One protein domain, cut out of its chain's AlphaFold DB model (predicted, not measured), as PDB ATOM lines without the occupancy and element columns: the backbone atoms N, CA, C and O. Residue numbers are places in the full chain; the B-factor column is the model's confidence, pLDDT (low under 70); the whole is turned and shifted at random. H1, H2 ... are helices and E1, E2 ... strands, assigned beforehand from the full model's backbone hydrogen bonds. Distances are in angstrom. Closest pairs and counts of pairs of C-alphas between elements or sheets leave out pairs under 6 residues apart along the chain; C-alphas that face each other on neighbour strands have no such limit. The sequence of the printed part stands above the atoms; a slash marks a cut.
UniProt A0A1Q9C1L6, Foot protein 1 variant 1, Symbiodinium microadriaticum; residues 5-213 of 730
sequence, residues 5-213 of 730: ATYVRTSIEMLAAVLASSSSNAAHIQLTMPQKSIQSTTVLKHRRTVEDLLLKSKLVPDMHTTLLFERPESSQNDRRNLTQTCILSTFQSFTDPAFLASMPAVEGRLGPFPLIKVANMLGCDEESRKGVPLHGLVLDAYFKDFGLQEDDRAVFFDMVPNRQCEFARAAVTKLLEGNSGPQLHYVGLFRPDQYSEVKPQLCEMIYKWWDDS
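This is residues 5 to 213 of the 730 residues of the protein "Foot protein 1 variant 1" of Symbiodinium microadriaticum (UniProt A0A1Q9C1L6). A strongly twisted sheet of six strands, curled like part of a barrel, makes the core; H5, beside edge strand E4, and H6, over edge strand E6, meet at a steep tilt between its two edges. H1 packs on the sheet opposite H5 and H6, H2 packs over E2 and E3, and the longest helix, H7, packs on H6 without being on the sheet. The printed part has 209 residues with seven named helices and six named strands, in the order H1 E1 H2 E2 E3 H3 H4 E4 H5 E5 H6 E6 H7. The mixed sheet runs E4, E2, E3, E1, E5, E6, and the class is mixed, helices and strands. The whole is compact, with a radius of gyration of the C-alphas of 17.0 A and spans of 50 by 48 by 34 A.

H1, residues 5 to 19, begins at C-alpha 5, (44.474, 24.355, 18.636), and is 20.9 A long. E1 is residues 26 to 30. H2, residues 40 to 56, measures 24.2 A. E2, residues 59 to 70, measures 30.8 A and bends by 65 degrees at residue 62. E3, residues 83 to 91, is 25.8 A long. Two brief helices follow, H3 at residues 98 to 101 and H4 at residues 103 to 107. E4 is residues 109 to 114. H5, residues 134 to 146, measures 18.2 A and starts at C-alpha 134, (34.108, 27.376, 47.231). E5 is residues 153 to 158, H6 is residues 164 to 176 and 18.0 A long, and E6 is residues 183 to 188. H7, residues 192 to 212, measures 30.4 A and ends at C-alpha 212, (19.757, 8.260, 45.922).

E1 and E5 are parallel at 17 degrees, with N 28 and O 155 at 2.8 A. E5 and E6 are parallel at 13 degrees, with N 187 and O 156 at 2.8 A. On the other side of E1, E3 is antiparallel to it at 150 degrees, with N 27 and O 89 at 2.8 A. E2 and E3 form a hairpin, antiparallel at 151 degrees, with N 86 and O 65 at 2.8 A. E4 is parallel to E2 at 34 degrees, with N 70 and O 113 at 2.8 A. These N and O pairs are within hydrogen-bond range. The helices and the sheet make three layers, with helices on both faces of the sheet: H5 and H6 on one face, H1 on the other. E1, H2, E2 make a split strand-helix-strand unit, two strands running the same way with E3 between them, and E5, H6, E6 make an unsplit one, its strands parallel neighbours; both crossovers are right-handed. H1 and H2 only just touch, with 3 pairs of C-alphas within 8 A, closest Ile 12 and Leu 54 at 6.6 A. H2 runs along the strands at a height of 10.2 A over the sheet, and H4 is on the opposite face. H3 only grazes the sheet, with residues 98 to 100. H4 touches H5, closest C-alphas Met 103 and Phe 146 at 6.0 A, with residues 145 to 146 of H5 alone. H5 is only just at the sheet's level, with a height of 3.6 A. With its residues 135 to 139 alone it touches H6 at a steep tilt of 65 degrees, closest C-alphas Gly 136 and Ala 170 at 4.9 A. H6 touches H7 at a shallow tilt of 13 degrees, the same way, closest C-alphas Cys 165 and Val 198 at 6.2 A. H5 and H7 are apart. In H1, H2, H4, H5 and H6 every O i to N i+4 pair is within hydrogen-bond range, in H7 14 of 17 are, and H3 is too short for one.

The two C-alphas farthest apart, those of Thr 95 and Glu 127, are 51.5 A apart. The printed part has no cut. The links E2 to E3, 12 residues, and E4 to H5, 19 residues, are long. Mean pLDDT of the printed part is 84.9; residues 122 to 135, 161 to 162 and 180 are under 70.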
ATOM      1  N   ALA A   5      45.272  23.393  19.407       77.38
ATOM      2  CA  ALA A   5      44.474  24.355  18.636       77.38
ATOM      3  C   ALA A   5      43.161  23.768  18.078       77.38
ATOM      4  O   ALA A   5      42.161  24.477  17.975       77.38
ATOM      5  N   THR A   6      43.168  22.479  17.724       85.12
ATOM      6  CA  THR A   6      41.986  21.755  17.242       85.12
ATOM      7  C   THR A   6      40.923  21.622  18.329       85.12
ATOM      8  O   THR A   6      39.769  21.911  18.054       85.12
ATOM      9  N   TYR A   7      41.300  21.266  19.565       83.50
ATOM     10  CA  TYR A   7      40.348  21.125  20.673       83.50
ATOM     11  C   TYR A   7      39.671  22.453  21.009       83.50
ATOM     12  O   TYR A   7      38.451  22.504  21.069       83.50
ATOM     13  N   VAL A   8      40.447  23.538  21.130       87.56
ATOM     14  CA  VAL A   8      39.895  24.884  21.373       87.56
ATOM     15  C   VAL A   8      38.911  25.278  20.270       87.56
ATOM     16  O   VAL A   8      37.832  25.777  20.566       87.56
ATOM     17  N   ARG A   9      39.246  25.004  18.999       91.38
ATOM     18  CA  ARG A   9      38.334  25.256  17.878       91.38
ATOM     19  C   ARG A   9      37.054  24.430  17.990       91.38
ATOM     20  O   ARG A   9      35.986  25.016  17.926       91.38
ATOM     21  N   THR A  10      37.146  23.114  18.180       90.25
ATOM     22  CA  THR A  10      35.967  22.239  18.270       90.25
ATOM     23  C   THR A  10      35.078  22.603  19.458       90.25
ATOM     24  O   THR A  10      33.860  22.605  19.323       90.25
ATOM     25  N   SER A  11      35.654  22.994  20.597       88.38
ATOM     26  CA  SER A  11      34.875  23.511  21.725       88.38
ATOM     27  C   SER A  11      34.189  24.843  21.407       88.38
ATOM     28  O   SER A  11      33.041  25.009  21.794       88.38
ATOM     29  N   ILE A  12      34.831  25.759  20.672       94.00
ATOM     30  CA  ILE A  12      34.207  27.017  20.220       94.00
ATOM     31  C   ILE A  12      33.139  26.771  19.133       94.00
ATOM     32  O   ILE A  12      32.130  27.466  19.099       94.00
ATOM     33  N   GLU A  13      33.312  25.771  18.267       93.12
ATOM     34  CA  GLU A  13      32.294  25.335  17.296       93.12
ATOM     35  C   GLU A  13      31.064  24.743  18.014       93.12
ATOM     36  O   GLU A  13      29.932  25.091  17.683       93.12
ATOM     37  N   MET A  14      31.268  23.921  19.054       90.56
ATOM     38  CA  MET A  14      30.185  23.445  19.929       90.56
ATOM     39  C   MET A  14      29.520  24.592  20.699       90.56
ATOM     40  O   MET A  14      28.296  24.635  20.785       90.56
ATOM     41  N   LEU A  15      30.310  25.530  21.226       92.81
ATOM     42  CA  LEU A  15      29.824  26.719  21.926       92.81
ATOM     43  C   LEU A  15      28.902  27.541  21.025       92.81
ATOM     44  O   LEU A  15      27.793  27.870  21.427       92.81
ATOM     45  N   ALA A  16      29.320  27.795  19.783       94.94
ATOM     46  CA  ALA A  16      28.517  28.508  18.800       94.94
ATOM     47  C   ALA A  16      27.198  27.791  18.481       94.94
ATOM     48  O   ALA A  16      26.167  28.448  18.405       94.94
ATOM     49  N   ALA A  17      27.202  26.457  18.370       92.75
ATOM     50  CA  ALA A  17      25.977  25.683  18.163       92.75
ATOM     51  C   ALA A  17      25.004  25.764  19.357       92.75
ATOM     52  O   ALA A  17      23.795  25.851  19.150       92.75
ATOM     53  N   VAL A  18      25.507  25.773  20.599       90.25
ATOM     54  CA  VAL A  18      24.657  25.963  21.788       90.25
ATOM     55  C   VAL A  18      24.127  27.395  21.844       90.25
ATOM     56  O   VAL A  18      22.922  27.585  22.005       90.25
ATOM     57  N   LEU A  19      24.981  28.405  21.656       92.75
ATOM     58  CA  LEU A  19      24.554  29.805  21.700       92.75
ATOM     59  C   LEU A  19      23.567  30.159  20.582       92.75
ATOM     60  O   LEU A  19      22.614  30.875  20.845       92.75
ATOM     61  N   ALA A  20      23.710  29.598  19.380       94.19
ATOM     62  CA  ALA A  20      22.757  29.792  18.284       94.19
ATOM     63  C   ALA A  20      21.334  29.277  18.585       94.19
ATOM     64  O   ALA A  20      20.399  29.646  17.881       94.19
ATOM     65  N   SER A  21      21.150  28.424  19.603       91.94
ATOM     66  CA  SER A  21      19.848  27.805  19.892       91.94
ATOM     67  C   SER A  21      18.844  28.700  20.633       91.94
ATOM     68  O   SER A  21      17.665  28.356  20.649       91.94
ATOM     69  N   SER A  22      19.269  29.819  21.238       90.62
ATOM     70  CA  SER A  22      18.373  30.810  21.864       90.62
ATOM     71  C   SER A  22      19.091  32.138  22.133       90.62
ATOM     72  O   SER A  22      20.271  32.147  22.479       90.62
ATOM     73  N   SER A  23      18.360  33.255  22.052       90.00
ATOM     74  CA  SER A  23      18.822  34.601  22.435       90.00
ATOM     75  C   SER A  23      19.101  34.762  23.934       90.00
ATOM     76  O   SER A  23      19.834  35.671  24.320       90.00
ATOM     77  N   SER A  24      18.545  33.877  24.767       88.44
ATOM     78  CA  SER A  24      18.841  33.771  26.203       88.44
ATOM     79  C   SER A  24      20.208  33.152  26.507       88.44
ATOM     80  O   SER A  24      20.669  33.185  27.646       88.44
ATOM     81  N   ASN A  25      20.869  32.549  25.515       90.69
ATOM     82  CA  ASN A  25      22.100  31.815  25.759       90.69
ATOM     83  C   ASN A  25      23.311  32.747  25.703       90.69
ATOM     84  O   ASN A  25      23.525  33.452  24.713       90.69
ATOM     85  N   ALA A  26      24.183  32.652  26.705       92.12
ATOM     86  CA  ALA A  26      25.483  33.313  26.679       92.12
ATOM     87  C   ALA A  26      26.613  32.397  27.149       92.12
ATOM     88  O   ALA A  26      26.424  31.464  27.935       92.12
ATOM     89  N   ALA A  27      27.810  32.676  26.639       93.56
ATOM     90  CA  ALA A  27      29.028  31.962  26.961       93.56
ATOM     91  C   ALA A  27      29.953  32.807  27.828       93.56
ATOM     92  O   ALA A  27      30.429  33.852  27.386       93.56
ATOM     93  N   HIS A  28      30.301  32.309  29.010       92.31
ATOM     94  CA  HIS A  28      31.410  32.841  29.790       92.31
ATOM     95  C   HIS A  28      32.685  32.041  29.529       92.31
ATOM     96  O   HIS A  28      32.767  30.847  29.819       92.31
ATOM     97  N   ILE A  29      33.695  32.714  28.989       94.31
ATOM     98  CA  ILE A  29      34.941  32.118  28.520       94.31
ATOM     99  C   ILE A  29      36.085  32.612  29.399       94.31
ATOM    100  O   ILE A  29      36.506  33.769  29.316       94.31
ATOM    101  N   GLN A  30      36.623  31.724  30.229       92.19
ATOM    102  CA  GLN A  30      37.730  32.054  31.120       92.19
ATOM    103  C   GLN A  30      39.063  32.032  30.365       92.19
ATOM    104  O   GLN A  30      39.495  30.984  29.881       92.19
ATOM    105  N   LEU A  31      39.747  33.179  30.279       92.06
ATOM    106  CA  LEU A  31      41.041  33.270  29.596       92.06
ATOM    107  C   LEU A  31      42.195  32.780  30.482       92.06
ATOM    108  O   LEU A  31      42.154  32.841  31.711       92.06
ATOM    109  N   THR A  32      43.286  32.343  29.843       88.44
ATOM    110  CA  THR A  32      44.522  31.964  30.545       88.44
ATOM    111  C   THR A  32      45.075  33.130  31.369       88.44
ATOM    112  O   THR A  32      45.507  34.143  30.817       88.44
ATOM    113  N   MET A  33      45.143  32.953  32.690       86.31
ATOM    114  CA  MET A  33      45.769  33.924  33.589       86.31
ATOM    115  C   MET A  33      47.276  34.089  33.307       86.31
ATOM    116  O   MET A  33      47.975  33.090  33.094       86.31
ATOM    117  N   PRO A  34      47.826  35.316  33.386       85.38
ATOM    118  CA  PRO A  34      49.263  35.538  33.284       85.38
ATOM    119  C   PRO A  34      49.993  34.948  34.500       85.38
ATOM    120  O   PRO A  34      49.846  35.416  35.629       85.38
ATOM    121  N   GLN A  35      50.813  33.924  34.261       85.31
ATOM    122  CA  GLN A  35      51.743  33.364  35.245       85.31
ATOM    123  C   GLN A  35      53.120  34.027  35.110       85.31
ATOM    124  O   GLN A  35      53.509  34.415  34.012       85.31
ATOM    125  N   LYS A  36      53.914  34.079  36.190       86.00
ATOM    126  CA  LYS A  36      55.276  34.666  36.178       86.00
ATOM    127  C   LYS A  36      56.221  34.047  35.134       86.00
ATOM    128  O   LYS A  36      57.158  34.703  34.695       86.00
ATOM    129  N   SER A  37      55.988  32.789  34.762       86.69
ATOM    130  CA  SER A  37      56.727  32.039  33.740       86.69
ATOM    131  C   SER A  37      56.292  32.350  32.300       86.69
ATOM    132  O   SER A  37      57.023  32.038  31.361       86.69
ATOM    133  N   ILE A  38      55.112  32.945  32.100       86.62
ATOM    134  CA  ILE A  38      54.510  33.173  30.784       86.62
ATOM    135  C   ILE A  38      54.675  34.647  30.408       86.62
ATOM    136  O   ILE A  38      54.175  35.543  31.083       86.62
ATOM    137  N   GLN A  39      55.344  34.908  29.285       92.00
ATOM    138  CA  GLN A  39      55.486  36.267  28.759       92.00
ATOM    139  C   GLN A  39      54.116  36.878  28.419       92.00
ATOM    140  O   GLN A  39      53.282  36.227  27.786       92.00
ATOM    141  N   SER A  40      53.912  38.155  28.752       90.62
ATOM    142  CA  SER A  40      52.678  38.905  28.455       90.62
ATOM    143  C   SER A  40      52.287  38.850  26.973       90.62
ATOM    144  O   SER A  40      51.119  38.670  26.636       90.62
ATOM    145  N   THR A  41      53.271  38.895  26.071       93.56
ATOM    146  CA  THR A  41      53.069  38.757  24.620       93.56
ATOM    147  C   THR A  41      52.491  37.396  24.214       93.56
ATOM    148  O   THR A  41      51.792  37.311  23.204       93.56
ATOM    149  N   THR A  42      52.740  36.333  24.983       90.44
ATOM    150  CA  THR A  42      52.162  34.998  24.766       90.44
ATOM    151  C   THR A  42      50.714  34.944  25.241       90.44
ATOM    152  O   THR A  42      49.877  34.404  24.522       90.44
ATOM    153  N   VAL A  43      50.398  35.566  26.384       89.88
ATOM    154  CA  VAL A  43      49.015  35.699  26.882       89.88
ATOM    155  C   VAL A  43      48.167  36.501  25.891       89.88
ATOM    156  O   VAL A  43      47.115  36.032  25.471       89.88
ATOM    157  N   LEU A  44      48.668  37.648  25.415       92.12
ATOM    158  CA  LEU A  44      47.992  38.473  24.404       92.12
ATOM    159  C   LEU A  44      47.783  37.733  23.075       92.12
ATOM    160  O   LEU A  44      46.708  37.819  22.487       92.12
ATOM    161  N   LYS A  45      48.781  36.971  22.603       92.00
ATOM    162  CA  LYS A  45      48.625  36.116  21.413       92.00
ATOM    163  C   LYS A  45      47.560  35.043  21.623       92.00
ATOM    164  O   LYS A  45      46.814  34.765  20.691       92.00
ATOM    165  N   HIS A  46      47.496  34.435  22.807       90.12
ATOM    166  CA  HIS A  46      46.489  33.424  23.113       90.12
ATOM    167  C   HIS A  46      45.080  34.026  23.172       90.12
ATOM    168  O   HIS A  46      44.203  33.514  22.486       90.12
ATOM    169  N   ARG A  47      44.897  35.153  23.874       93.19
ATOM    170  CA  ARG A  47      43.639  35.915  23.918       93.19
ATOM    171  C   ARG A  47      43.131  36.265  22.514       93.19
ATOM    172  O   ARG A  47      42.055  35.808  22.153       93.19
ATOM    173  N   ARG A  48      43.957  36.922  21.688       94.56
ATOM    174  CA  ARG A  48      43.602  37.243  20.290       94.56
ATOM    175  C   ARG A  48      43.228  36.017  19.470       94.56
ATOM    176  O   ARG A  48      42.288  36.054  18.701       94.56
ATOM    177  N   THR A  49      43.930  34.904  19.677       92.62
ATOM    178  CA  THR A  49      43.606  33.647  18.991       92.62
ATOM    179  C   THR A  49      42.228  33.104  19.387       92.62
ATOM    180  O   THR A  49      41.570  32.479  18.561       92.62
ATOM    181  N   VAL A  50      41.804  33.291  20.642       94.00
ATOM    182  CA  VAL A  50      40.457  32.917  21.099       94.00
ATOM    183  C   VAL A  50      39.427  33.878  20.505       94.00
ATOM    184  O   VAL A  50      38.475  33.408  19.898       94.00
ATOM    185  N   GLU A  51      39.661  35.191  20.574       95.62
ATOM    186  CA  GLU A  51      38.810  36.235  19.969       95.62
ATOM    187  C   GLU A  51      38.602  36.005  18.455       95.62
ATOM    188  O   GLU A  51      37.465  35.949  17.991       95.62
ATOM    189  N   ASP A  52      39.676  35.740  17.699       95.75
ATOM    190  CA  ASP A  52      39.638  35.397  16.268       95.75
ATOM    191  C   ASP A  52      38.798  34.132  15.986       95.75
ATOM    192  O   ASP A  52      38.132  34.031  14.952       95.75
ATOM    193  N   LEU A  53      38.848  33.132  16.878       95.44
ATOM    194  CA  LEU A  53      38.064  31.897  16.748       95.44
ATOM    195  C   LEU A  53      36.586  32.116  17.090       95.44
ATOM    196  O   LEU A  53      35.742  31.523  16.423       95.44
ATOM    197  N   LEU A  54      36.274  32.964  18.074       96.38
ATOM    198  CA  LEU A  54      34.902  33.350  18.417       96.38
ATOM    199  C   LEU A  54      34.249  34.086  17.243       96.38
ATOM    200  O   LEU A  54      33.243  33.609  16.715       96.38
ATOM    201  N   LEU A  55      34.890  35.148  16.743       96.56
ATOM    202  CA  LEU A  55      34.416  35.916  15.584       96.56
ATOM    203  C   LEU A  55      34.201  35.023  14.357       96.56
ATOM    204  O   LEU A  55      33.175  35.107  13.682       96.56
ATOM    205  N   LYS A  56      35.139  34.106  14.087       96.56
ATOM    206  CA  LYS A  56      35.010  33.149  12.982       96.56
ATOM    207  C   LYS A  56      33.805  32.211  13.136       96.56
ATOM    208  O   LYS A  56      33.238  31.797  12.125       96.56
ATOM    209  N   SER A  57      33.416  31.886  14.364       96.94
ATOM    210  CA  SER A  57      32.249  31.056  14.681       96.94
ATOM    211  C   SER A  57      30.960  31.867  14.894       96.94
ATOM    212  O   SER A  57      30.006  31.334  15.452       96.94
ATOM    213  N   LYS A  58      30.905  33.130  14.429       97.44
ATOM    214  CA  LYS A  58      29.765  34.058  14.600       97.44
ATOM    215  C   LYS A  58      29.425  34.361  16.070       97.44
ATOM    216  O   LYS A  58      28.274  34.636  16.402       97.44
ATOM    217  N   LEU A  59      30.421  34.301  16.950       97.00
ATOM    218  CA  LEU A  59      30.307  34.711  18.345       97.00
ATOM    219  C   LEU A  59      30.900  36.108  18.526       97.00
ATOM    220  O   LEU A  59      31.977  36.394  18.004       97.00
ATOM    221  N   VAL A  60      30.191  36.968  19.255       96.06
ATOM    222  CA  VAL A  60      30.591  38.356  19.528       96.06
ATOM    223  C   VAL A  60      31.445  38.369  20.803       96.06
ATOM    224  O   VAL A  60      30.917  38.029  21.861       96.06
ATOM    225  N   PRO A  61      32.756  38.680  20.755       95.31
ATOM    226  CA  PRO A  61      33.651  38.609  21.914       95.31
ATOM    227  C   PRO A  61      33.802  39.953  22.654       95.31
ATOM    228  O   PRO A  61      34.697  40.089  23.487       95.31
ATOM    229  N   ASP A  62      32.990  40.952  22.309       87.50
ATOM    230  CA  ASP A  62      33.224  42.362  22.650       87.50
ATOM    231  C   ASP A  62      33.094  42.659  24.156       87.50
ATOM    232  O   ASP A  62      33.627  43.650  24.659       87.50
ATOM    233  N   MET A  63      32.417  41.781  24.900       93.00
ATOM    234  CA  MET A  63      32.118  41.965  26.317       93.00
ATOM    235  C   MET A  63      33.216  41.351  27.186       93.00
ATOM    236  O   MET A  63      33.200  40.169  27.538       93.00
ATOM    237  N   HIS A  64      34.199  42.158  27.568       94.81
ATOM    238  CA  HIS A  64      35.227  41.722  28.506       94.81
ATOM    239  C   HIS A  64      34.749  41.855  29.951       94.81
ATOM    240  O   HIS A  64      34.473  42.952  30.426       94.81
ATOM    241  N   THR A  65      34.709  40.727  30.660       94.00
ATOM    242  CA  THR A  65      34.321  40.654  32.074       94.00
ATOM    243  C   THR A  65      35.522  40.280  32.938       94.00
ATOM    244  O   THR A  65      36.428  39.572  32.493       94.00
ATOM    245  N   THR A  66      35.569  40.753  34.181       94.38
ATOM    246  CA  THR A  66      36.662  40.450  35.118       94.38
ATOM    247  C   THR A  66      36.127  39.768  36.367       94.38
ATOM    248  O   THR A  66      35.438  40.395  37.165       94.38
ATOM    249  N   LEU A  67      36.498  38.502  36.579       91.88
ATOM    250  CA  LEU A  67      36.275  37.837  37.864       91.88
ATOM    251  C   LEU A  67      37.206  38.477  38.899       91.88
ATOM    252  O   LEU A  67      38.428  38.468  38.712       91.88
ATOM    253  N   LEU A  68      36.630  39.028  39.963       93.12
ATOM    254  CA  LEU A  68      37.337  39.580  41.112       93.12
ATOM    255  C   LEU A  68      37.428  38.510  42.200       93.12
ATOM    256  O   LEU A  68      36.446  37.832  42.488       93.12
ATOM    257  N   PHE A  69      38.596  38.366  42.822       91.00
ATOM    258  CA  PHE A  69      38.815  37.409  43.900       91.00
ATOM    259  C   PHE A  69      39.294  38.078  45.189       91.00
ATOM    260  O   PHE A  69      40.185  38.925  45.174       91.00
ATOM    261  N   GLU A  70      38.776  37.623  46.324       93.12
ATOM    262  CA  GLU A  70      39.198  38.026  47.663       93.12
ATOM    263  C   GLU A  70      40.189  37.041  48.273       93.12
ATOM    264  O   GLU A  70      40.310  35.892  47.854       93.12
ATOM    265  N   ARG A  71      40.883  37.465  49.328       90.75
ATOM    266  CA  ARG A  71      41.873  36.652  50.045       90.75
ATOM    267  C   ARG A  71      41.498  36.496  51.529       90.75
ATOM    268  O   ARG A  71      42.306  36.866  52.377       90.75
ATOM    269  N   PRO A  72      40.318  35.929  51.864       85.19
ATOM    270  CA  PRO A  72      39.824  35.891  53.247       85.19
ATOM    271  C   PRO A  72      40.765  35.139  54.199       85.19
ATOM    272  O   PRO A  72      40.917  35.523  55.351       85.19
ATOM    273  N   GLU A  73      41.454  34.102  53.710       83.81
ATOM    274  CA  GLU A  73      42.327  33.251  54.531       83.81
ATOM    275  C   GLU A  73      43.762  33.091  53.984       83.81
ATOM    276  O   GLU A  73      44.470  32.143  54.344       83.81
ATOM    277  N   SER A  74      44.193  33.920  53.029       81.88
ATOM    278  CA  SER A  74      45.536  33.771  52.452       81.88
ATOM    279  C   SER A  74      46.589  34.451  53.324       81.88
ATOM    280  O   SER A  74      46.341  35.531  53.856       81.88
ATOM    281  N   SER A  75      47.803  33.901  53.386       85.69
ATOM    282  CA  SER A  75      48.923  34.623  53.992       85.69
ATOM    283  C   SER A  75      49.228  35.915  53.221       85.69
ATOM    284  O   SER A  75      49.058  35.977  52.002       85.69
ATOM    285  N   GLN A  76      49.778  36.927  53.900       86.50
ATOM    286  CA  GLN A  76      50.237  38.176  53.263       86.50
ATOM    287  C   GLN A  76      51.254  37.942  52.121       86.50
ATOM    288  O   GLN A  76      51.441  38.799  51.258       86.50
ATOM    289  N   ASN A  77      51.890  36.766  52.089       88.62
ATOM    290  CA  ASN A  77      52.843  36.345  51.064       88.62
ATOM    291  C   ASN A  77      52.197  35.735  49.803       88.62
ATOM    292  O   ASN A  77      52.917  35.453  48.842       88.62
ATOM    293  N   ASP A  78      50.877  35.526  49.765       86.38
ATOM    294  CA  ASP A  78      50.185  35.008  48.583       86.38
ATOM    295  C   ASP A  78      50.173  36.051  47.453       86.38
ATOM    296  O   ASP A  78      49.422  37.024  47.486       86.38
ATOM    297  N   ARG A  79      51.018  35.843  46.436       87.94
ATOM    298  CA  ARG A  79      51.158  36.733  45.266       87.94
ATOM    299  C   ARG A  79      50.365  36.263  44.040       87.94
ATOM    300  O   ARG A  79      50.786  36.534  42.914       87.94
ATOM    301  N   ARG A  80      49.284  35.500  44.225       86.62
ATOM    302  CA  ARG A  80      48.358  35.148  43.136       86.62
ATOM    303  C   ARG A  80      47.536  36.373  42.723       86.62
ATOM    304  O   ARG A  80      47.226  37.225  43.550       86.62
ATOM    305  N   ASN A  81      47.198  36.460  41.436       89.00
ATOM    306  CA  ASN A  81      46.369  37.551  40.925       89.00
ATOM    307  C   ASN A  81      44.946  37.433  41.478       89.00
ATOM    308  O   ASN A  81      44.388  36.337  41.527       89.00
ATOM    309  N   LEU A  82      44.372  38.579  41.846       92.06
ATOM    310  CA  LEU A  82      42.987  38.712  42.306       92.06
ATOM    311  C   LEU A  82      42.001  39.024  41.186       92.06
ATOM    312  O   LEU A  82      40.833  39.276  41.444       92.06
ATOM    313  N   THR A  83      42.469  39.029  39.945       93.31
ATOM    314  CA  THR A  83      41.647  39.313  38.779       93.31
ATOM    315  C   THR A  83      41.896  38.264  37.707       93.31
ATOM    316  O   THR A  83      43.034  37.837  37.475       93.31
ATOM    317  N   GLN A  84      40.823  37.837  37.049       92.19
ATOM    318  CA  GLN A  84      40.877  36.937  35.904       92.19
ATOM    319  C   GLN A  84      39.969  37.481  34.804       92.19
ATOM    320  O   GLN A  84      38.746  37.490  34.929       92.19
ATOM    321  N   THR A  85      40.589  37.954  33.722       93.50
ATOM    322  CA  THR A  85      39.869  38.419  32.535       93.50
ATOM    323  C   THR A  85      39.172  37.250  31.856       93.50
ATOM    324  O   THR A  85      39.764  36.192  31.638       93.50
ATOM    325  N   CYS A  86      37.929  37.481  31.480       94.56
ATOM    326  CA  CYS A  86      37.071  36.559  30.772       94.56
ATOM    327  C   CYS A  86      36.451  37.276  29.568       94.56
ATOM    328  O   CYS A  86      36.444  38.507  29.479       94.56
ATOM    329  N   ILE A  87      35.961  36.495  28.616       95.56
ATOM    330  CA  ILE A  87      35.134  36.989  27.520       95.56
ATOM    331  C   ILE A  87      33.728  36.494  27.799       95.56
ATOM    332  O   ILE A  87      33.514  35.294  27.953       95.56
ATOM    333  N   LEU A  88      32.785  37.417  27.883       94.19
ATOM    334  CA  LEU A  88      31.380  37.101  27.769       94.19
ATOM    335  C   LEU A  88      31.003  37.198  26.286       94.19
ATOM    336  O   LEU A  88      31.453  38.106  25.590       94.19
ATOM    337  N   SER A  89      30.263  36.219  25.778       95.56
ATOM    338  CA  SER A  89      30.006  36.113  24.345       95.56
ATOM    339  C   SER A  89      28.608  35.599  24.044       95.56
ATOM    340  O   SER A  89      28.129  34.661  24.679       95.56
ATOM    341  N   THR A  90      27.970  36.206  23.050       95.44
ATOM    342  CA  THR A  90      26.642  35.852  22.539       95.44
ATOM    343  C   THR A  90      26.737  35.520  21.049       95.44
ATOM    344  O   THR A  90      27.753  35.788  20.395       95.44
ATOM    345  N   PHE A  91      25.703  34.889  20.495       96.38
ATOM    346  CA  PHE A  91      25.669  34.553  19.072       96.38
ATOM    347  C   PHE A  91      25.168  35.737  18.231       96.38
ATOM    348  O   PHE A  91      24.145  36.345  18.537       96.38
ATOM    349  N   GLN A  92      25.885  36.056  17.149       96.38
ATOM    350  CA  GLN A  92      25.750  37.310  16.394       96.38
ATOM    351  C   GLN A  92      24.370  37.538  15.744       96.38
ATOM    352  O   GLN A  92      24.056  38.667  15.381       96.38
ATOM    353  N   SER A  93      23.542  36.502  15.559       95.50
ATOM    354  CA  SER A  93      22.209  36.677  14.955       95.50
ATOM    355  C   SER A  93      21.176  37.319  15.884       95.50
ATOM    356  O   SER A  93      20.089  37.645  15.417       95.50
ATOM    357  N   PHE A  94      21.480  37.482  17.174       94.25
ATOM    358  CA  PHE A  94      20.572  38.099  18.138       94.25
ATOM    359  C   PHE A  94      20.929  39.575  18.325       94.25
ATOM    360  O   PHE A  94      22.019  39.906  18.783       94.25
ATOM    361  N   THR A  95      20.004  40.460  17.948       89.75
ATOM    362  CA  THR A  95      20.173  41.919  18.045       89.75
ATOM    363  C   THR A  95      20.082  42.443  19.471       89.75
ATOM    364  O   THR A  95      20.680  43.472  19.766       89.75
ATOM    365  N   ASP A  96      19.339  41.744  20.329       88.56
ATOM    366  CA  ASP A  96      19.171  42.074  21.744       88.56
ATOM    367  C   ASP A  96      19.147  40.776  22.582       88.56
ATOM    368  O   ASP A  96      18.085  40.217  22.863       88.56
ATOM    369  N   PRO A  97      20.321  40.183  22.878       86.75
ATOM    370  CA  PRO A  97      20.420  39.084  23.829       86.75
ATOM    371  C   PRO A  97      20.009  39.577  25.220       86.75
ATOM    372  O   PRO A  97      20.649  40.487  25.746       86.75
ATOM    373  N   ALA A  98      19.029  38.932  25.862       83.62
ATOM    374  CA  ALA A  98      18.558  39.292  27.212       83.62
ATOM    375  C   ALA A  98      19.712  39.419  28.231       83.62
ATOM    376  O   ALA A  98      19.718  40.267  29.121       83.62
ATOM    377  N   PHE A  99      20.753  38.616  28.022       83.62
ATOM    378  CA  PHE A  99      21.979  38.589  28.804       83.62
ATOM    379  C   PHE A  99      22.794  39.905  28.786       83.62
ATOM    380  O   PHE A  99      23.598  40.125  29.694       83.62
ATOM    381  N   LEU A 100      22.600  40.803  27.807       86.62
ATOM    382  CA  LEU A 100      23.247  42.128  27.785       86.62
ATOM    383  C   LEU A 100      22.808  43.023  28.954       86.62
ATOM    384  O   LEU A 100      23.574  43.890  29.364       86.62
ATOM    385  N   ALA A 101      21.611  42.799  29.503       88.31
ATOM    386  CA  ALA A 101      21.098  43.530  30.660       88.31
ATOM    387  C   ALA A 101      21.623  42.998  32.010       88.31
ATOM    388  O   ALA A 101      21.367  43.606  33.047       88.31
ATOM    389  N   SER A 102      22.348  41.872  32.024       86.81
ATOM    390  CA  SER A 102      22.874  41.287  33.264       86.81
ATOM    391  C   SER A 102      23.927  42.188  33.926       86.81
ATOM    392  O   SER A 102      24.724  42.837  33.247       86.81
ATOM    393  N   MET A 103      23.995  42.196  35.262       87.25
ATOM    394  CA  MET A 103      24.983  43.001  36.004       87.25
ATOM    395  C   MET A 103      26.427  42.822  35.495       87.25
ATOM    396  O   MET A 103      27.112  43.822  35.292       87.25
ATOM    397  N   PRO A 104      26.907  41.604  35.185       86.19
ATOM    398  CA  PRO A 104      28.265  41.415  34.675       86.19
ATOM    399  C   PRO A 104      28.492  41.943  33.260       86.19
ATOM    400  O   PRO A 104      29.622  42.299  32.923       86.19
ATOM    401  N   ALA A 105      27.444  41.984  32.432       89.25
ATOM    402  CA  ALA A 105      27.483  42.622  31.123       89.25
ATOM    403  C   ALA A 105      27.620  44.146  31.247       89.25
ATOM    404  O   ALA A 105      28.416  44.744  30.525       89.25
ATOM    405  N   VAL A 106      26.886  44.745  32.189       91.38
ATOM    406  CA  VAL A 106      26.847  46.195  32.427       91.38
ATOM    407  C   VAL A 106      28.090  46.693  33.173       91.38
ATOM    408  O   VAL A 106      28.713  47.665  32.753       91.38
ATOM    409  N   GLU A 107      28.497  46.031  34.260       93.25
ATOM    410  CA  GLU A 107      29.635  46.464  35.082       93.25
ATOM    411  C   GLU A 107      31.006  45.980  34.573       93.25
ATOM    412  O   GLU A 107      32.045  46.458  35.037       93.25
ATOM    413  N   GLY A 108      31.052  44.978  33.686       93.81
ATOM    414  CA  GLY A 108      32.305  44.370  33.215       93.81
ATOM    415  C   GLY A 108      33.106  43.631  34.304       93.81
ATOM    416  O   GLY A 108      34.281  43.298  34.110       93.81
ATOM    417  N   ARG A 109      32.498  43.350  35.462       93.31
ATOM    418  CA  ARG A 109      33.116  42.677  36.619       93.31
ATOM    419  C   ARG A 109      32.150  41.689  37.271       93.31
ATOM    420  O   ARG A 109      30.956  41.720  37.006       93.31
ATOM    421  N   LEU A 110      32.697  40.795  38.088       90.50
ATOM    422  CA  LEU A 110      31.981  39.695  38.729       90.50
ATOM    423  C   LEU A 110      32.576  39.384  40.100       90.50
ATOM    424  O   LEU A 110      33.803  39.317  40.232       90.50
ATOM    425  N   GLY A 111      31.710  39.125  41.078       89.25
ATOM    426  CA  GLY A 111      32.086  38.858  42.462       89.25
ATOM    427  C   GLY A 111      32.158  40.131  43.324       89.25
ATOM    428  O   GLY A 111      31.582  41.157  42.967       89.25
ATOM    429  N   PRO A 112      32.877  40.089  44.456       90.50
ATOM    430  CA  PRO A 112      34.148  39.381  44.568       90.50
ATOM    431  C   PRO A 112      34.033  37.978  45.193       90.50
ATOM    432  O   PRO A 112      33.277  37.745  46.131       90.50
ATOM    433  N   PHE A 113      34.801  37.017  44.669       87.56
ATOM    434  CA  PHE A 113      34.732  35.602  45.063       87.56
ATOM    435  C   PHE A 113      35.914  35.170  45.945       87.56
ATOM    436  O   PHE A 113      37.048  35.568  45.687       87.56
ATOM    437  N   PRO A 114      35.753  34.268  46.922       85.50
ATOM    438  CA  PRO A 114      36.878  33.835  47.751       85.50
ATOM    439  C   PRO A 114      37.938  33.042  46.948       85.50
ATOM    440  O   PRO A 114      37.641  32.050  46.279       85.50
ATOM    441  N   LEU A 115      39.214  33.449  47.025       84.88
ATOM    442  CA  LEU A 115      40.323  32.805  46.313       84.88
ATOM    443  C   LEU A 115      40.740  31.486  46.976       84.88
ATOM    444  O   LEU A 115      41.555  31.448  47.904       84.88
ATOM    445  N   ILE A 116      40.264  30.387  46.404       81.94
ATOM    446  CA  ILE A 116      40.580  29.010  46.808       81.94
ATOM    447  C   ILE A 116      42.091  28.803  46.926       81.94
ATOM    448  O   ILE A 116      42.838  29.041  45.972       81.94
ATOM    449  N   LYS A 117      42.565  28.358  48.095       79.75
ATOM    450  CA  LYS A 117      43.966  27.967  48.332       79.75
ATOM    451  C   LYS A 117      44.350  26.820  47.391       79.75
ATOM    452  O   LYS A 117      43.570  25.897  47.213       79.75
ATOM    453  N   VAL A 118      45.561  26.836  46.827       74.06
ATOM    454  CA  VAL A 118      46.013  25.760  45.909       74.06
ATOM    455  C   VAL A 118      45.987  24.387  46.594       74.06
ATOM    456  O   VAL A 118      45.569  23.416  45.987       74.06
ATOM    457  N   ALA A 119      46.312  24.332  47.890       73.31
ATOM    458  CA  ALA A 119      46.229  23.122  48.717       73.31
ATOM    459  C   ALA A 119      44.793  22.610  48.989       73.31
ATOM    460  O   ALA A 119      44.633  21.618  49.698       73.31
ATOM    461  N   ASN A 120      43.772  23.299  48.467       73.38
ATOM    462  CA  ASN A 120      42.361  22.923  48.536       73.38
ATOM    463  C   ASN A 120      41.797  22.559  47.143       73.38
ATOM    464  O   ASN A 120      40.590  22.363  47.036       73.38
ATOM    465  N   MET A 121      42.635  22.524  46.094       71.06
ATOM    466  CA  MET A 121      42.265  22.119  44.731       71.06
ATOM    467  C   MET A 121      42.651  20.651  44.504       71.06
ATOM    468  O   MET A 121      43.822  20.289  44.630       71.06
ATOM    469  N   LEU A 122      41.677  19.816  44.151       58.41
ATOM    470  CA  LEU A 122      41.851  18.400  43.824       58.41
ATOM    471  C   LEU A 122      42.661  18.209  42.527       58.41
ATOM    472  O   LEU A 122      42.548  18.992  41.582       58.41
ATOM    473  N   GLY A 123      43.478  17.151  42.470       54.38
ATOM    474  CA  GLY A 123      44.418  16.903  41.361       54.38
ATOM    475  C   GLY A 123      45.733  17.692  41.463       54.38
ATOM    476  O   GLY A 123      46.473  17.816  40.484       54.38
ATOM    477  N   CYS A 124      46.024  18.254  42.640       49.50
ATOM    478  CA  CYS A 124      47.361  18.658  43.059       49.50
ATOM    479  C   CYS A 124      47.794  17.672  44.162       49.50
ATOM    480  O   CYS A 124      47.365  17.817  45.305       49.50
ATOM    481  N   ASP A 125      48.533  16.629  43.772       50.97
ATOM    482  CA  ASP A 125      48.847  15.439  44.586       50.97
ATOM    483  C   ASP A 125      49.583  15.728  45.915       50.97
ATOM    484  O   ASP A 125      50.199  16.782  46.079       50.97
ATOM    485  N   GLU A 126      49.567  14.837  46.916       39.56
ATOM    486  CA  GLU A 126      49.141  13.419  46.932       39.56
ATOM    487  C   GLU A 126      48.418  13.091  48.277       39.56
ATOM    488  O   GLU A 126      48.513  13.830  49.262       39.56
ATOM    489  N   GLU A 127      47.680  11.979  48.328       42.59
ATOM    490  CA  GLU A 127      47.092  11.307  49.515       42.59
ATOM    491  C   GLU A 127      45.868  11.872  50.294       42.59
ATOM    492  O   GLU A 127      45.015  11.051  50.628       42.59
ATOM    493  N   SER A 128      45.717  13.161  50.674       46.75
ATOM    494  CA  SER A 128      44.850  13.448  51.866       46.75
ATOM    495  C   SER A 128      43.957  14.708  51.974       46.75
ATOM    496  O   SER A 128      43.689  15.147  53.098       46.75
ATOM    497  N   ARG A 129      43.412  15.311  50.899       51.25
ATOM    498  CA  ARG A 129      42.504  16.487  51.058       51.25
ATOM    499  C   ARG A 129      41.202  16.428  50.263       51.25
ATOM    500  O   ARG A 129      41.200  16.316  49.044       51.25
ATOM    501  N   LYS A 130      40.082  16.591  50.978       51.78
ATOM    502  CA  LYS A 130      38.767  16.904  50.399       51.78
ATOM    503  C   LYS A 130      38.790  18.370  49.952       51.78
ATOM    504  O   LYS A 130      39.040  19.244  50.782       51.78
ATOM    505  N   GLY A 131      38.557  18.630  48.664       50.19
ATOM    506  CA  GLY A 131      38.442  19.991  48.134       50.19
ATOM    507  C   GLY A 131      37.326  20.772  48.834       50.19
ATOM    508  O   GLY A 131      36.317  20.195  49.244       50.19
ATOM    509  N   VAL A 132      37.515  22.081  49.013       53.25
ATOM    510  CA  VAL A 132      36.532  22.934  49.708       53.25
ATOM    511  C   VAL A 132      35.487  23.427  48.694       53.25
ATOM    512  O   VAL A 132      35.892  23.895  47.629       53.25
ATOM    513  N   PRO A 133      34.171  23.402  48.998       60.69
ATOM    514  CA  PRO A 133      33.086  23.716  48.049       60.69
ATOM    515  C   PRO A 133      32.982  25.193  47.601       60.69
ATOM    516  O   PRO A 133      31.932  25.635  47.143       60.69
ATOM    517  N   LEU A 134      34.066  25.973  47.662       64.00
ATOM    518  CA  LEU A 134      34.108  27.376  47.231       64.00
ATOM    519  C   LEU A 134      33.746  27.573  45.749       64.00
ATOM    520  O   LEU A 134      33.245  28.634  45.401       64.00
ATOM    521  N   HIS A 135      33.962  26.587  44.871       69.56
ATOM    522  CA  HIS A 135      33.485  26.684  43.484       69.56
ATOM    523  C   HIS A 135      31.950  26.668  43.384       69.56
ATOM    524  O   HIS A 135      31.413  27.239  42.438       69.56
ATOM    525  N   GLY A 136      31.252  26.083  44.367       73.38
ATOM    526  CA  GLY A 136      29.804  26.225  44.524       73.38
ATOM    527  C   GLY A 136      29.432  27.678  44.805       73.38
ATOM    528  O   GLY A 136      28.647  28.239  44.060       73.38
ATOM    529  N   LEU A 137      30.108  28.326  45.763       74.19
ATOM    530  CA  LEU A 137      29.911  29.754  46.062       74.19
ATOM    531  C   LEU A 137      30.228  30.668  44.869       74.19
ATOM    532  O   LEU A 137      29.534  31.660  44.665       74.19
ATOM    533  N   VAL A 138      31.257  30.341  44.073       70.69
ATOM    534  CA  VAL A 138      31.542  31.059  42.820       70.69
ATOM    535  C   VAL A 138      30.344  30.962  41.883       70.69
ATOM    536  O   VAL A 138      29.929  31.993  41.377       70.69
ATOM    537  N   LEU A 139      29.787  29.762  41.673       78.75
ATOM    538  CA  LEU A 139      28.610  29.545  40.827       78.75
ATOM    539  C   LEU A 139      27.327  30.161  41.396       78.75
ATOM    540  O   LEU A 139      26.558  30.718  40.628       78.75
ATOM    541  N   ASP A 140      27.103  30.110  42.707       81.25
ATOM    542  CA  ASP A 140      25.920  30.693  43.351       81.25
ATOM    543  C   ASP A 140      25.899  32.214  43.202       81.25
ATOM    544  O   ASP A 140      24.898  32.782  42.770       81.25
ATOM    545  N   ALA A 141      27.025  32.874  43.489       75.12
ATOM    546  CA  ALA A 141      27.177  34.300  43.225       75.12
ATOM    547  C   ALA A 141      27.082  34.598  41.718       75.12
ATOM    548  O   ALA A 141      26.440  35.566  41.335       75.12
ATOM    549  N   TYR A 142      27.604  33.719  40.855       74.44
ATOM    550  CA  TYR A 142      27.406  33.809  39.406       74.44
ATOM    551  C   TYR A 142      25.910  33.845  39.041       74.44
ATOM    552  O   TYR A 142      25.435  34.825  38.480       74.44
ATOM    553  N   PHE A 143      25.138  32.808  39.375       79.75
ATOM    554  CA  PHE A 143      23.723  32.724  39.002       79.75
ATOM    555  C   PHE A 143      22.887  33.852  39.609       79.75
ATOM    556  O   PHE A 143      22.028  34.400  38.919       79.75
ATOM    557  N   LYS A 144      23.190  34.247  40.851       82.50
ATOM    558  CA  LYS A 144      22.554  35.382  41.518       82.50
ATOM    559  C   LYS A 144      22.815  36.704  40.789       82.50
ATOM    560  O   LYS A 144      21.867  37.437  40.525       82.50
ATOM    561  N   ASP A 145      24.069  36.994  40.447       78.62
ATOM    562  CA  ASP A 145      24.454  38.264  39.821       78.62
ATOM    563  C   ASP A 145      24.001  38.343  38.352       78.62
ATOM    564  O   ASP A 145      23.743  39.429  37.835       78.62
ATOM    565  N   PHE A 146      23.871  37.209  37.657       74.38
ATOM    566  CA  PHE A 146      23.429  37.201  36.260       74.38
ATOM    567  C   PHE A 146      21.918  37.380  36.054       74.38
ATOM    568  O   PHE A 146      21.522  37.681  34.929       74.38
ATOM    569  N   GLY A 147      21.085  37.231  37.093       78.25
ATOM    570  CA  GLY A 147      19.629  37.429  36.999       78.25
ATOM    571  C   GLY A 147      18.902  36.419  36.097       78.25
ATOM    572  O   GLY A 147      17.842  36.725  35.552       78.25
ATOM    573  N   LEU A 148      19.498  35.238  35.908       77.69
ATOM    574  CA  LEU A 148      19.052  34.242  34.934       77.69
ATOM    575  C   LEU A 148      17.743  33.577  35.356       77.69
ATOM    576  O   LEU A 148      17.595  33.147  36.500       77.69
ATOM    577  N   GLN A 149      16.829  33.466  34.400       80.81
ATOM    578  CA  GLN A 149      15.563  32.756  34.533       80.81
ATOM    579  C   GLN A 149      15.765  31.243  34.352       80.81
ATOM    580  O   GLN A 149      16.788  30.795  33.829       80.81
ATOM    581  N   GLU A 150      14.770  30.443  34.742       81.06
ATOM    582  CA  GLU A 150      14.835  28.969  34.685       81.06
ATOM    583  C   GLU A 150      15.044  28.438  33.244       81.06
ATOM    584  O   GLU A 150      15.728  27.435  33.027       81.06
ATOM    585  N   ASP A 151      14.506  29.153  32.247       81.62
ATOM    586  CA  ASP A 151      14.623  28.837  30.815       81.62
ATOM    587  C   ASP A 151      15.949  29.295  30.169       81.62
ATOM    588  O   ASP A 151      16.276  28.870  29.052       81.62
ATOM    589  N   ASP A 152      16.733  30.152  30.835       82.12
ATOM    590  CA  ASP A 152      17.995  30.645  30.280       82.12
ATOM    591  C   ASP A 152      19.071  29.544  30.283       82.12
ATOM    592  O   ASP A 152      19.057  28.618  31.099       82.12
ATOM    593  N   ARG A 153      20.059  29.636  29.377       84.31
ATOM    594  CA  ARG A 153      21.184  28.683  29.338       84.31
ATOM    595  C   ARG A 153      22.529  29.376  29.466       84.31
ATOM    596  O   ARG A 153      22.980  30.081  28.561       84.31
ATOM    597  N   ALA A 154      23.224  29.091  30.560       85.12
ATOM    598  CA  ALA A 154      24.578  29.576  30.788       85.12
ATOM    599  C   ALA A 154      25.601  28.536  30.314       85.12
ATOM    600  O   ALA A 154      25.648  27.413  30.828       85.12
ATOM    601  N   VAL A 155      26.454  28.908  29.353       85.69
ATOM    602  CA  VAL A 155      27.549  28.049  28.884       85.69
ATOM    603  C   VAL A 155      28.879  28.533  29.450       85.69
ATOM    604  O   VAL A 155      29.302  29.659  29.206       85.69
ATOM    605  N   PHE A 156      29.587  27.680  30.179       87.12
ATOM    606  CA  PHE A 156      30.886  28.013  30.761       87.12
ATOM    607  C   PHE A 156      31.989  27.297  29.997       87.12
ATOM    608  O   PHE A 156      32.038  26.068  29.980       87.12
ATOM    609  N   PHE A 157      32.892  28.061  29.387       86.94
ATOM    610  CA  PHE A 157      34.046  27.539  28.669       86.94
ATOM    611  C   PHE A 157      35.335  27.850  29.434       86.94
ATOM    612  O   PHE A 157      35.838  28.977  29.430       86.94
ATOM    613  N   ASP A 158      35.872  26.839  30.112       83.88
ATOM    614  CA  ASP A 158      37.027  26.990  30.992       83.88
ATOM    615  C   ASP A 158      38.320  26.502  30.325       83.88
ATOM    616  O   ASP A 158      38.598  25.300  30.189       83.88
ATOM    617  N   MET A 159      39.144  27.470  29.922       80.69
ATOM    618  CA  MET A 159      40.454  27.234  29.318       80.69
ATOM    619  C   MET A 159      41.608  27.222  30.338       80.69
ATOM    620  O   MET A 159      42.769  27.163  29.924       80.69
ATOM    621  N   VAL A 160      41.340  27.305  31.647       74.38
ATOM    622  CA  VAL A 160      42.378  27.414  32.681       74.38
ATOM    623  C   VAL A 160      42.775  26.028  33.213       74.38
ATOM    624  O   VAL A 160      42.038  25.421  33.995       74.38
ATOM    625  N   PRO A 161      43.972  25.513  32.863       65.38
ATOM    626  CA  PRO A 161      44.401  24.200  33.331       65.38
ATOM    627  C   PRO A 161      44.497  24.154  34.862       65.38
ATOM    628  O   PRO A 161      44.897  25.129  35.504       65.38
ATOM    629  N   ASN A 162      44.182  22.989  35.431       66.56
ATOM    630  CA  ASN A 162      44.171  22.684  36.871       66.56
ATOM    631  C   ASN A 162      43.046  23.336  37.709       66.56
ATOM    632  O   ASN A 162      42.959  23.024  38.889       66.56
ATOM    633  N   ARG A 163      42.186  24.207  37.153       70.00
ATOM    634  CA  ARG A 163      40.970  24.702  37.850       70.00
ATOM    635  C   ARG A 163      39.675  24.034  37.377       70.00
ATOM    636  O   ARG A 163      38.719  23.939  38.143       70.00
ATOM    637  N   GLN A 164      39.685  23.511  36.153       73.44
ATOM    638  CA  GLN A 164      38.527  22.914  35.484       73.44
ATOM    639  C   GLN A 164      37.840  21.809  36.285       73.44
ATOM    640  O   GLN A 164      36.619  21.721  36.291       73.44
ATOM    641  N   CYS A 165      38.616  20.971  36.976       75.00
ATOM    642  CA  CYS A 165      38.111  19.832  37.743       75.00
ATOM    643  C   CYS A 165      37.086  20.268  38.795       75.00
ATOM    644  O   CYS A 165      36.021  19.674  38.918       75.00
ATOM    645  N   GLU A 166      37.398  21.340  39.520       80.50
ATOM    646  CA  GLU A 166      36.577  21.826  40.623       80.50
ATOM    647  C   GLU A 166      35.383  22.646  40.137       80.50
ATOM    648  O   GLU A 166      34.286  22.514  40.677       80.50
ATOM    649  N   PHE A 167      35.555  23.441  39.074       82.44
ATOM    650  CA  PHE A 167      34.429  24.142  38.454       82.44
ATOM    651  C   PHE A 167      33.438  23.147  37.831       82.44
ATOM    652  O   PHE A 167      32.234  23.297  38.008       82.44
ATOM    653  N   ALA A 168      33.928  22.081  37.185       85.50
ATOM    654  CA  ALA A 168      33.099  20.984  36.686       85.50
ATOM    655  C   ALA A 168      32.348  20.267  37.816       85.50
ATOM    656  O   ALA A 168      31.157  19.994  37.682       85.50
ATOM    657  N   ARG A 169      33.028  19.979  38.937       85.38
ATOM    658  CA  ARG A 169      32.406  19.358  40.114       85.38
ATOM    659  C   ARG A 169      31.326  20.252  40.703       85.38
ATOM    660  O   ARG A 169      30.235  19.760  40.930       85.38
ATOM    661  N   ALA A 170      31.586  21.544  40.889       85.62
ATOM    662  CA  ALA A 170      30.586  22.478  41.400       85.62
ATOM    663  C   ALA A 170      29.402  22.659  40.438       85.62
ATOM    664  O   ALA A 170      28.262  22.685  40.889       85.62
ATOM    665  N   ALA A 171      29.655  22.704  39.125       87.38
ATOM    666  CA  ALA A 171      28.613  22.741  38.101       87.38
ATOM    667  C   ALA A 171      27.715  21.499  38.168       87.38
ATOM    668  O   ALA A 171      26.493  21.616  38.166       87.38
ATOM    669  N   VAL A 172      28.314  20.311  38.297       89.62
ATOM    670  CA  VAL A 172      27.575  19.061  38.502       89.62
ATOM    671  C   VAL A 172      26.834  19.073  39.840       89.62
ATOM    672  O   VAL A 172      25.655  18.757  39.848       89.62
ATOM    673  N   THR A 173      27.448  19.489  40.952       88.88
ATOM    674  CA  THR A 173      26.751  19.588  42.246       88.88
ATOM    675  C   THR A 173      25.521  20.489  42.144       88.88
ATOM    676  O   THR A 173      24.449  20.068  42.554       88.88
ATOM    677  N   LYS A 174      25.634  21.673  41.528       85.69
ATOM    678  CA  LYS A 174      24.509  22.608  41.355       85.69
ATOM    679  C   LYS A 174      23.394  22.048  40.472       85.69
ATOM    680  O   LYS A 174      22.230  22.191  40.821       85.69
ATOM    681  N   LEU A 175      23.744  21.357  39.386       87.50
ATOM    682  CA  LEU A 175      22.780  20.642  38.539       87.50
ATOM    683  C   LEU A 175      22.057  19.505  39.284       87.50
ATOM    684  O   LEU A 175      20.899  19.227  38.993       87.50
ATOM    685  N   LEU A 176      22.732  18.842  40.226       89.62
ATOM    686  CA  LEU A 176      22.170  17.753  41.030       89.62
ATOM    687  C   LEU A 176      21.404  18.265  42.267       89.62
ATOM    688  O   LEU A 176      20.493  17.600  42.742       89.62
ATOM    689  N   GLU A 177      21.702  19.458  42.785       88.44
ATOM    690  CA  GLU A 177      20.941  20.072  43.887       88.44
ATOM    691  C   GLU A 177      19.468  20.347  43.526       88.44
ATOM    692  O   GLU A 177      18.667  20.592  44.423       88.44
ATOM    693  N   GLY A 178      19.090  20.291  42.243       81.12
ATOM    694  CA  GLY A 178      17.698  20.427  41.799       81.12
ATOM    695  C   GLY A 178      17.126  21.841  41.943       81.12
ATOM    696  O   GLY A 178      15.941  22.042  41.694       81.12
ATOM    697  N   ASN A 179      17.958  22.819  42.317       74.38
ATOM    698  CA  ASN A 179      17.606  24.234  42.275       74.38
ATOM    699  C   ASN A 179      17.202  24.603  40.842       74.38
ATOM    700  O   ASN A 179      17.952  24.317  39.908       74.38
ATOM    701  N   SER A 180      16.057  25.268  40.675       66.50
ATOM    702  CA  SER A 180      15.444  25.599  39.377       66.50
ATOM    703  C   SER A 180      16.155  26.723  38.605       66.50
ATOM    704  O   SER A 180      15.553  27.465  37.838       66.50
ATOM    705  N   GLY A 181      17.467  26.855  38.800       78.19
ATOM    706  CA  GLY A 181      18.297  27.792  38.059       78.19
ATOM    707  C   GLY A 181      18.423  27.440  36.567       78.19
ATOM    708  O   GLY A 181      18.004  26.366  36.127       78.19
ATOM    709  N   PRO A 182      19.061  28.329  35.788       80.81
ATOM    710  CA  PRO A 182      19.246  28.173  34.346       80.81
ATOM    711  C   PRO A 182      19.947  26.864  33.968       80.81
ATOM    712  O   PRO A 182      20.818  26.361  34.689       80.81
ATOM    713  N   GLN A 183      19.662  26.357  32.767       83.19
ATOM    714  CA  GLN A 183      20.301  25.145  32.254       83.19
ATOM    715  C   GLN A 183      21.808  25.370  32.059       83.19
ATOM    716  O   GLN A 183      22.263  26.061  31.142       83.19
ATOM    717  N   LEU A 184      22.596  24.758  32.942       86.31
ATOM    718  CA  LEU A 184      24.044  24.903  32.983       86.31
ATOM    719  C   LEU A 184      24.743  23.940  32.016       86.31
ATOM    720  O   LEU A 184      24.721  22.721  32.190       86.31
ATOM    721  N   HIS A 185      25.470  24.491  31.046       85.62
ATOM    722  CA  HIS A 185      26.357  23.731  30.167       85.62
ATOM    723  C   HIS A 185      27.826  24.046  30.481       85.62
ATOM    724  O   HIS A 185      28.331  25.114  30.146       85.62
ATOM    725  N   TYR A 186      28.551  23.105  31.088       88.38
ATOM    726  CA  TYR A 186      29.986  23.261  31.350       88.38
ATOM    727  C   TYR A 186      30.856  22.567  30.289       88.38
ATOM    728  O   TYR A 186      30.663  21.389  29.978       88.38
ATOM    729  N   VAL A 187      31.860  23.280  29.773       86.25
ATOM    730  CA  VAL A 187      32.848  22.797  28.798       86.25
ATOM    731  C   VAL A 187      34.264  23.101  29.309       86.25
ATOM    732  O   VAL A 187      34.778  24.208  29.159       86.25
ATOM    733  N   GLY A 188      34.917  22.099  29.903       85.00
ATOM    734  CA  GLY A 188      36.301  22.180  30.396       85.00
ATOM    735  C   GLY A 188      37.315  21.472  29.487       85.00
ATOM    736  O   GLY A 188      37.024  20.422  28.909       85.00
ATOM    737  N   LEU A 189      38.530  22.022  29.377       82.94
ATOM    738  CA  LEU A 189      39.629  21.481  28.558       82.94
ATOM    739  C   LEU A 189      40.687  20.727  29.388       82.94
ATOM    740  O   LEU A 189      41.797  21.223  29.591       82.94
ATOM    741  N   PHE A 190      40.352  19.516  29.830       81.12
ATOM    742  CA  PHE A 190      41.227  18.661  30.643       81.12
ATOM    743  C   PHE A 190      42.487  18.181  29.905       81.12
ATOM    744  O   PHE A 190      42.457  17.897  28.703       81.12
ATOM    745  N   ARG A 191      43.592  17.995  30.644       80.75
ATOM    746  CA  ARG A 191      44.715  17.180  30.151       80.75
ATOM    747  C   ARG A 191      44.341  15.683  30.149       80.75
ATOM    748  O   ARG A 191      43.491  15.286  30.946       80.75
ATOM    749  N   PRO A 192      44.964  14.830  29.306       81.88
ATOM    750  CA  PRO A 192      44.644  13.399  29.249       81.88
ATOM    751  C   PRO A 192      44.840  12.644  30.571       81.88
ATOM    752  O   PRO A 192      44.055  11.751  30.870       81.88
ATOM    753  N   ASP A 193      45.855  13.023  31.353       81.75
ATOM    754  CA  ASP A 193      46.102  12.553  32.721       81.75
ATOM    755  C   ASP A 193      44.909  12.892  33.629       81.75
ATOM    756  O   ASP A 193      44.169  11.995  34.033       81.75
ATOM    757  N   GLN A 194      44.618  14.185  33.804       81.88
ATOM    758  CA  GLN A 194      43.506  14.684  34.626       81.88
ATOM    759  C   GLN A 194      42.145  14.107  34.216       81.88
ATOM    760  O   GLN A 194      41.310  13.812  35.067       81.88
ATOM    761  N   TYR A 195      41.900  13.906  32.918       84.69
ATOM    762  CA  TYR A 195      40.643  13.328  32.438       84.69
ATOM    763  C   TYR A 195      40.376  11.920  32.996       84.69
ATOM    764  O   TYR A 195      39.215  11.575  33.227       84.69
ATOM    765  N   SER A 196      41.419  11.114  33.234       85.38
ATOM    766  CA  SER A 196      41.259   9.760  33.781       85.38
ATOM    767  C   SER A 196      40.836   9.730  35.254       85.38
ATOM    768  O   SER A 196      40.174   8.778  35.654       85.38
ATOM    769  N   GLU A 197      41.128  10.783  36.022       84.75
ATOM    770  CA  GLU A 197      40.747  10.928  37.436       84.75
ATOM    771  C   GLU A 197      39.411  11.663  37.598       84.75
ATOM    772  O   GLU A 197      38.529  11.240  38.346       84.75
ATOM    773  N   VAL A 198      39.241  12.765  36.862       84.31
ATOM    774  CA  VAL A 198      38.076  13.653  36.979       84.31
ATOM    775  C   VAL A 198      36.814  12.984  36.450       84.31
ATOM    776  O   VAL A 198      35.747  13.126  37.046       84.31
ATOM    777  N   LYS A 199      36.908  12.235  35.343       88.81
ATOM    778  CA  LYS A 199      35.732  11.595  34.743       88.81
ATOM    779  C   LYS A 199      35.077  10.581  35.697       88.81
ATOM    780  O   LYS A 199      33.871  10.719  35.888       88.81
ATOM    781  N   PRO A 200      35.790   9.610  36.309       89.56
ATOM    782  CA  PRO A 200      35.201   8.734  37.319       89.56
ATOM    783  C   PRO A 200      34.531   9.496  38.459       89.56
ATOM    784  O   PRO A 200      33.396   9.175  38.774       89.56
ATOM    785  N   GLN A 201      35.164  10.543  39.005       87.81
ATOM    786  CA  GLN A 201      34.592  11.329  40.107       87.81
ATOM    787  C   GLN A 201      33.283  12.034  39.716       87.81
ATOM    788  O   GLN A 201      32.311  11.986  40.464       87.81
ATOM    789  N   LEU A 202      33.225  12.661  38.534       89.88
ATOM    790  CA  LEU A 202      31.993  13.292  38.039       89.88
ATOM    791  C   LEU A 202      30.902  12.247  37.756       89.88
ATOM    792  O   LEU A 202      29.743  12.463  38.101       89.88
ATOM    793  N   CYS A 203      31.264  11.103  37.167       90.75
ATOM    794  CA  CYS A 203      30.335   9.995  36.961       90.75
ATOM    795  C   CYS A 203      29.820   9.426  38.289       90.75
ATOM    796  O   CYS A 203      28.627   9.184  38.404       90.75
ATOM    797  N   GLU A 204      30.678   9.255  39.295       91.31
ATOM    798  CA  GLU A 204      30.316   8.783  40.635       91.31
ATOM    799  C   GLU A 204      29.368   9.762  41.339       91.31
ATOM    800  O   GLU A 204      28.363   9.325  41.888       91.31
ATOM    801  N   MET A 205      29.615  11.075  41.259       91.06
ATOM    802  CA  MET A 205      28.700  12.096  41.791       91.06
ATOM    803  C   MET A 205      27.304  11.996  41.158       91.06
ATOM    804  O   MET A 205      26.308  11.948  41.879       91.06
ATOM    805  N   ILE A 206      27.232  11.903  39.825       91.94
ATOM    806  CA  ILE A 206      25.969  11.761  39.084       91.94
ATOM    807  C   ILE A 206      25.285  10.428  39.414       91.94
ATOM    808  O   ILE A 206      24.078  10.391  39.631       91.94
ATOM    809  N   TYR A 207      26.038   9.326  39.469       91.88
ATOM    810  CA  TYR A 207      25.490   8.003  39.765       91.88
ATOM    811  C   TYR A 207      25.016   7.866  41.201       91.88
ATOM    812  O   TYR A 207      23.990   7.232  41.403       91.88
ATOM    813  N   LYS A 208      25.722   8.455  42.167       92.81
ATOM    814  CA  LYS A 208      25.291   8.472  43.560       92.81
ATOM    815  C   LYS A 208      23.992   9.258  43.701       92.81
ATOM    816  O   LYS A 208      23.040   8.729  44.249       92.81
ATOM    817  N   TRP A 209      23.935  10.472  43.152       93.62
ATOM    818  CA  TRP A 209      22.707  11.267  43.172       93.62
ATOM    819  C   TRP A 209      21.541  10.551  42.487       93.62
ATOM    820  O   TRP A 209      20.440  10.525  43.024       93.62
ATOM    821  N   TRP A 210      21.788   9.907  41.342       91.06
ATOM    822  CA  TRP A 210      20.777   9.083  40.684       91.06
ATOM    823  C   TRP A 210      20.332   7.926  41.586       91.06
ATOM    824  O   TRP A 210      19.146   7.781  41.831       91.06
ATOM    825  N   ASP A 211      21.260   7.144  42.138       90.19
ATOM    826  CA  ASP A 211      20.969   5.993  43.008       90.19
ATOM    827  C   ASP A 211      20.359   6.376  44.379       90.19
ATOM    828  O   ASP A 211      19.882   5.488  45.097       90.19
ATOM    829  N   ASP A 212      20.406   7.659  44.749       91.56
ATOM    830  CA  ASP A 212      19.757   8.260  45.922       91.56
ATOM    831  C   ASP A 212      18.419   8.962  45.553       91.56
ATOM    832  O   ASP A 212      17.627   9.280  46.440       91.56
ATOM    833  N   SER A 213      18.126   9.167  44.259       91.12
ATOM    834  CA  SER A 213      16.887   9.788  43.762       91.12
ATOM    835  C   SER A 213      15.689   8.825  43.830       91.12
ATOM    836  O   SER A 213      15.824   7.654  43.445       91.12
TER     837      SER A 213